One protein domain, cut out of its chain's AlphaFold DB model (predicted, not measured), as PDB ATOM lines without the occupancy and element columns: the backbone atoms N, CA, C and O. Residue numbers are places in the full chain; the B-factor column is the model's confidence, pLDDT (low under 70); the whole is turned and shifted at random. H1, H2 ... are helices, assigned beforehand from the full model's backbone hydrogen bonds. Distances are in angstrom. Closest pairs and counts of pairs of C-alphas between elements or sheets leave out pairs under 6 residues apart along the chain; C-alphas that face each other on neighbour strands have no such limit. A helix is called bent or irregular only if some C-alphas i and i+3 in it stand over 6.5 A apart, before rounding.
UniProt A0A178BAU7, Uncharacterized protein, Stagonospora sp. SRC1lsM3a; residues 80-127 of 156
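What this domain is: This is residues 80 to 127 of the 156 residues of an uncharacterized protein of Stagonospora sp. SRC1lsM3a (UniProt A0A178BAU7). Three separate helices are strung one after another in an open zigzag, with the longest, H3, at one end, H2 between, and H1 at the other end. The printed part turns at each of the two tight links, H1 to H2 and H2 to H3, and no helix packs on another. The printed part has 48 residues with three named helices, in the order H1, H2, H3, and no named strand; its class is all helix. The whole is extended, with a radius of gyration of the C-alphas of 15.9 A, and its elongated outline spans 45 by 23 by 17 A.

Where its parts are: The longest helix, H3, covers residues 111 to 127, 17 residues, and measures 24.3 A from first to last C-alpha. It begins with C-alpha 111 at (33.730, -17.172, 24.011) and ends with C-alpha 127 at (24.962, -27.777, 4.038); z falls between these two points. H2 covers residues 97 to 107, 11 residues and 15.5 A, from C-alpha 97 at (15.427, -0.825, 19.937) to C-alpha 107 at (28.246, -8.520, 24.057), and here x and z rise. H1 covers residues 81 to 91, 11 residues and 15.6 A, and begins with C-alpha 81 at (30.896, 14.319, 19.108).

How they stand to each other: H3 touches no helix. It is apart from H2, with no C-alpha of the one within 8 A of the other, although a tight link of 3 residues joins them. H2 is apart from H1 by the same measure, and the link between these two is tight as well, with 5 residues. H1 and H3 are also apart. The printed part has no hairpin. In H1, H2 and H3 every backbone O i to N i+4 pair is within hydrogen-bond range. None of the three helices is bent or irregular.

The domain as a whole: The C-alphas of Ser 80 and Ser 127, the first and last printed residues, are the two farthest apart, at 48.5 A. Among the stretches that stand free are residues 115 to 127, which belong to H3, and residues 95 to 105, of which 97 to 105 belong to H2. Residues 80 to 85, of which 81 to 85 belong to H1, stand free too. The printed part has no cut, and neither link is long. The mean pLDDT of the printed part is 81.2; it is 88 for H3, 82 for H2 and 70 for H1. Seven residues are under 70: residues 82, 85, 88 to 90, and 92 to 93.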
ATOM      1  N   SER A  80      30.021  18.933  17.763       72.00
ATOM      2  CA  SER A  80      30.167  18.105  18.960       72.00
ATOM      3  C   SER A  80      30.192  16.626  18.555       72.00
ATOM      4  O   SER A  80      29.614  16.241  17.535       72.00
ATOM      5  N   VAL A  81      30.851  15.776  19.348       70.62
ATOM      6  CA  VAL A  81      30.896  14.319  19.108       70.62
ATOM      7  C   VAL A  81      29.481  13.751  18.907       70.62
ATOM      8  O   VAL A  81      29.268  12.879  18.068       70.62
ATOM      9  N   GLU A  82      28.495  14.324  19.596       67.81
ATOM     10  CA  GLU A  82      27.073  14.010  19.455       67.81
ATOM     11  C   GLU A  82      26.498  14.387  18.083       67.81
ATOM     12  O   GLU A  82      25.753  13.604  17.504       67.81
ATOM     13  N   GLN A  83      26.864  15.540  17.517       70.31
ATOM     14  CA  GLN A  83      26.436  15.944  16.173       70.31
ATOM     15  C   GLN A  83      27.063  15.069  15.084       70.31
ATOM     16  O   GLN A  83      26.405  14.752  14.092       70.31
ATOM     17  N   VAL A  84      28.317  14.644  15.268       72.38
ATOM     18  CA  VAL A  84      28.967  13.691  14.360       72.38
ATOM     19  C   VAL A  84      28.275  12.330  14.449       72.38
ATOM     20  O   VAL A  84      27.860  11.799  13.419       72.38
ATOM     21  N   ALA A  85      28.040  11.810  15.656       69.44
ATOM     22  CA  ALA A  85      27.317  10.556  15.867       69.44
ATOM     23  C   ALA A  85      25.882  10.606  15.313       69.44
ATOM     24  O   ALA A  85      25.454   9.669  14.646       69.44
ATOM     25  N   ALA A  86      25.160  11.711  15.513       71.19
ATOM     26  CA  ALA A  86      23.827  11.918  14.950       71.19
ATOM     27  C   ALA A  86      23.853  11.969  13.417       71.19
ATOM     28  O   ALA A  86      22.992  11.375  12.776       71.19
ATOM     29  N   SER A  87      24.859  12.618  12.818       74.12
ATOM     30  CA  SER A  87      25.007  12.654  11.358       74.12
ATOM     31  C   SER A  87      25.333  11.280  10.764       74.12
ATOM     32  O   SER A  87      24.799  10.927   9.718       74.12
ATOM     33  N   ILE A  88      26.135  10.467  11.456       69.00
ATOM     34  CA  ILE A  88      26.435   9.088  11.052       69.00
ATOM     35  C   ILE A  88      25.191   8.202  11.216       69.00
ATOM     36  O   ILE A  88      24.859   7.445  10.307       69.00
ATOM     37  N   ASN A  89      24.450   8.355  12.316       67.69
ATOM     38  CA  ASN A  89      23.177   7.662  12.557       67.69
ATOM     39  C   ASN A  89      22.041   8.114  11.625       67.69
ATOM     40  O   ASN A  89      21.020   7.442  11.564       67.69
ATOM     41  N   ALA A  90      22.176   9.258  10.949       68.69
ATOM     42  CA  ALA A  90      21.221   9.705   9.939       68.69
ATOM     43  C   ALA A  90      21.502   9.082   8.559       68.69
ATOM     44  O   ALA A  90      20.588   8.967   7.746       68.69
ATOM     45  N   VAL A  91      22.755   8.698   8.289       73.69
ATOM     46  CA  VAL A  91      23.180   8.069   7.024       73.69
ATOM     47  C   VAL A  91      23.092   6.544   7.102       73.69
ATOM     48  O   VAL A  91      22.671   5.894   6.148       73.69
ATOM     49  N   CYS A  92      23.463   5.962   8.239       69.06
ATOM     50  CA  CYS A  92      23.190   4.563   8.550       69.06
ATOM     51  C   CYS A  92      21.753   4.439   9.070       69.06
ATOM     52  O   CYS A  92      21.269   5.348   9.731       69.06
ATOM     53  N   ALA A  93      21.057   3.335   8.790       68.38
ATOM     54  CA  ALA A  93      19.696   3.136   9.293       68.38
ATOM     55  C   ALA A  93      19.632   3.370  10.822       68.38
ATOM     56  O   ALA A  93      20.541   2.923  11.532       68.38
ATOM     57  N   PRO A  94      18.598   4.065  11.339       72.38
ATOM     58  CA  PRO A  94      18.489   4.329  12.766       72.38
ATOM     59  C   PRO A  94      18.482   3.001  13.518       72.38
ATOM     60  O   PRO A  94      17.627   2.153  13.273       72.38
ATOM     61  N   VAL A  95      19.444   2.832  14.431       75.31
ATOM     62  CA  VAL A  95      19.554   1.629  15.263       75.31
ATOM     63  C   VAL A  95      18.237   1.448  16.007       75.31
ATOM     64  O   VAL A  95      17.857   2.289  16.838       75.31
ATOM     65  N   THR A  96      17.525   0.370  15.694       79.50
ATOM     66  CA  THR A  96      16.229   0.094  16.307       79.50
ATOM     67  C   THR A  96      16.424  -0.355  17.758       79.50
ATOM     68  O   THR A  96      17.523  -0.715  18.184       79.50
ATOM     69  N   ALA A  97      15.367  -0.295  18.572       78.25
ATOM     70  CA  ALA A  97      15.427  -0.825  19.937       78.25
ATOM     71  C   ALA A  97      15.768  -2.330  19.943       78.25
ATOM     72  O   ALA A  97      16.545  -2.772  20.783       78.25
ATOM     73  N   ALA A  98      15.269  -3.073  18.948       76.88
ATOM     74  CA  ALA A  98      15.571  -4.488  18.758       76.88
ATOM     75  C   ALA A  98      17.061  -4.735  18.450       76.88
ATOM     76  O   ALA A  98      17.656  -5.660  18.998       76.88
ATOM     77  N   ASP A  99      17.690  -3.876  17.639       81.81
ATOM     78  CA  ASP A  99      19.119  -4.001  17.315       81.81
ATOM     79  C   ASP A  99      20.008  -3.769  18.544       81.81
ATOM     80  O   ASP A  99      21.013  -4.457  18.728       81.81
ATOM     81  N   ARG A 100      19.628  -2.824  19.421       82.88
ATOM     82  CA  ARG A 100      20.363  -2.567  20.671       82.88
ATOM     83  C   ARG A 100      20.309  -3.764  21.614       82.88
ATOM     84  O   ARG A 100      21.345  -4.152  22.149       82.88
ATOM     85  N   GLU A 101      19.131  -4.363  21.783       82.44
ATOM     86  CA  GLU A 101      18.958  -5.561  22.609       82.44
ATOM     87  C   GLU A 101      19.759  -6.743  22.044       82.44
ATOM     88  O   GLU A 101      20.442  -7.458  22.786       82.44
ATOM     89  N   GLU A 102      19.752  -6.935  20.718       80.19
ATOM     90  CA  GLU A 102      20.547  -7.995  20.107       80.19
ATOM     91  C   GLU A 102      22.054  -7.765  20.300       80.19
ATOM     92  O   GLU A 102      22.797  -8.715  20.569       80.19
ATOM     93  N   ASP A 103      22.515  -6.520  20.218       82.50
ATOM     94  CA  ASP A 103      23.911  -6.167  20.458       82.50
ATOM     95  C   ASP A 103      24.332  -6.372  21.914       82.50
ATOM     96  O   ASP A 103      25.417  -6.904  22.167       82.50
ATOM     97  N   GLU A 104      23.491  -6.023  22.886       86.12
ATOM     98  CA  GLU A 104      23.736  -6.317  24.302       86.12
ATOM     99  C   GLU A 104      23.806  -7.823  24.551       86.12
ATOM    100  O   GLU A 104      24.753  -8.329  25.164       86.12
ATOM    101  N   ARG A 105      22.875  -8.574  23.960       83.81
ATOM    102  CA  ARG A 105      22.893 -10.034  23.994       83.81
ATOM    103  C   ARG A 105      24.163 -10.599  23.355       83.81
ATOM    104  O   ARG A 105      24.710 -11.581  23.852       83.81
ATOM    105  N   ARG A 106      24.670 -10.002  22.269       82.31
ATOM    106  CA  ARG A 106      25.923 -10.412  21.608       82.31
ATOM    107  C   ARG A 106      27.168 -10.062  22.421       82.31
ATOM    108  O   ARG A 106      28.137 -10.824  22.358       82.31
ATOM    109  N   LYS A 107      27.155  -8.952  23.165       87.56
ATOM    110  CA  LYS A 107      28.246  -8.520  24.057       87.56
ATOM    111  C   LYS A 107      28.378  -9.428  25.278       87.56
ATOM    112  O   LYS A 107      29.496  -9.768  25.648       87.56
ATOM    113  N   ASN A 108      27.256  -9.891  25.829       91.38
ATOM    114  CA  ASN A 108      27.227 -10.752  27.016       91.38
ATOM    115  C   ASN A 108      27.501 -12.241  26.727       91.38
ATOM    116  O   ASN A 108      27.526 -13.054  27.648       91.38
ATOM    117  N   ARG A 109      27.717 -12.630  25.462       91.06
ATOM    118  CA  ARG A 109      28.027 -14.021  25.098       91.06
ATOM    119  C   ARG A 109      29.425 -14.425  25.540       91.06
ATOM    120  O   ARG A 109      30.411 -13.733  25.279       91.06
ATOM    121  N   THR A 110      29.528 -15.636  26.071       93.94
ATOM    122  CA  THR A 110      30.828 -16.247  26.363       93.94
ATOM    123  C   THR A 110      31.577 -16.610  25.075       93.94
ATOM    124  O   THR A 110      30.983 -16.833  24.014       93.94
ATOM    125  N   MET A 111      32.906 -16.740  25.153       92.88
ATOM    126  CA  MET A 111      33.730 -17.172  24.011       92.88
ATOM    127  C   MET A 111      33.284 -18.551  23.484       92.88
ATOM    128  O   MET A 111      33.204 -18.771  22.277       92.88
ATOM    129  N   ARG A 112      32.881 -19.459  24.384       92.75
ATOM    130  CA  ARG A 112      32.365 -20.788  24.024       92.75
ATOM    131  C   ARG A 112      31.073 -20.716  23.209       92.75
ATOM    132  O   ARG A 112      30.925 -21.459  22.242       92.75
ATOM    133  N   GLU A 113      30.142 -19.843  23.578       91.62
ATOM    134  CA  GLU A 113      28.895 -19.638  22.827       91.62
ATOM    135  C   GLU A 113      29.152 -19.009  21.461       91.62
ATOM    136  O   GLU A 113      28.569 -19.446  20.472       91.62
ATOM    137  N   ARG A 114      30.074 -18.041  21.382       93.75
ATOM    138  CA  ARG A 114      30.523 -17.468  20.104       93.75
ATOM    139  C   ARG A 114      31.126 -18.531  19.189       93.75
ATOM    140  O   ARG A 114      30.815 -18.560  18.002       93.75
ATOM    141  N   TRP A 115      31.946 -19.425  19.738       94.38
ATOM    142  CA  TRP A 115      32.534 -20.524  18.978       94.38
ATOM    143  C   TRP A 115      31.477 -21.519  18.479       94.38
ATOM    144  O   TRP A 115      31.534 -21.927  17.321       94.38
ATOM    145  N   LYS A 116      30.476 -21.860  19.305       94.19
ATOM    146  CA  LYS A 116      29.337 -22.693  18.879       94.19
ATOM    147  C   LYS A 116      28.542 -22.042  17.745       94.19
ATOM    148  O   LYS A 116      28.263 -22.708  16.758       94.19
ATOM    149  N   ASP A 117      28.226 -20.753  17.861       91.31
ATOM    150  CA  ASP A 117      27.496 -19.994  16.833       91.31
ATOM    151  C   ASP A 117      28.281 -19.943  15.510       91.31
ATOM    152  O   ASP A 117      27.741 -20.202  14.435       91.31
ATOM    153  N   TRP A 118      29.595 -19.705  15.592       90.94
ATOM    154  CA  TRP A 118      30.496 -19.766  14.440       90.94
ATOM    155  C   TRP A 118      30.500 -21.153  13.786       90.94
ATOM    156  O   TRP A 118      30.323 -21.259  12.572       90.94
ATOM    157  N   LYS A 119      30.622 -22.217  14.586       92.50
ATOM    158  CA  LYS A 119      30.564 -23.610  14.125       92.50
ATOM    159  C   LYS A 119      29.239 -23.940  13.437       92.50
ATOM    160  O   LYS A 119      29.260 -24.494  12.342       92.50
ATOM    161  N   SER A 120      28.109 -23.549  14.024       88.94
ATOM    162  CA  SER A 120      26.786 -23.756  13.426       88.94
ATOM    163  C   SER A 120      26.599 -22.963  12.132       88.94
ATOM    164  O   SER A 120      25.984 -23.460  11.190       88.94
ATOM    165  N   ARG A 121      27.146 -21.745  12.038       88.25
ATOM    166  CA  ARG A 121      27.118 -20.953  10.799       88.25
ATOM    167  C   ARG A 121      27.955 -21.596   9.697       88.25
ATOM    168  O   ARG A 121      27.533 -21.604   8.545       88.25
ATOM    169  N   GLU A 122      29.119 -22.128  10.047       88.38
ATOM    170  CA  GLU A 122      29.992 -22.849   9.123       88.38
ATOM    171  C   GLU A 122      29.335 -24.140   8.613       88.38
ATOM    172  O   GLU A 122      29.416 -24.458   7.431       88.38
ATOM    173  N   GLU A 123      28.629 -24.860   9.483       85.00
ATOM    174  CA  GLU A 123      27.866 -26.052   9.106       85.00
ATOM    175  C   GLU A 123      26.694 -25.711   8.183       85.00
ATOM    176  O   GLU A 123      26.531 -26.380   7.167       85.00
ATOM    177  N   ARG A 124      25.960 -24.620   8.450       85.31
ATOM    178  CA  ARG A 124      24.909 -24.130   7.542       85.31
ATOM    179  C   ARG A 124      25.456 -23.791   6.161       85.31
ATOM    180  O   ARG A 124      24.894 -24.254   5.182       85.31
ATOM    181  N   LYS A 125      26.576 -23.067   6.085       80.19
ATOM    182  CA  LYS A 125      27.238 -22.739   4.810       80.19
ATOM    183  C   LYS A 125      27.699 -23.973   4.035       80.19
ATOM    184  O   LYS A 125      27.703 -23.953   2.816       80.19
ATOM    185  N   LYS A 126      28.116 -25.033   4.733       77.31
ATOM    186  CA  LYS A 126      28.509 -26.304   4.104       77.31
ATOM    187  C   LYS A 126      27.308 -27.123   3.640       77.31
ATOM    188  O   LYS A 126      27.408 -27.812   2.633       77.31
ATOM    189  N   SER A 127      26.207 -27.084   4.390       76.00
ATOM    190  CA  SER A 127      24.962 -27.777   4.038       76.00
ATOM    191  C   SER A 127      24.128 -27.032   3.001       76.00
ATOM    192  O   SER A 127      23.303 -27.641   2.328       76.00
TER     193      SER A 127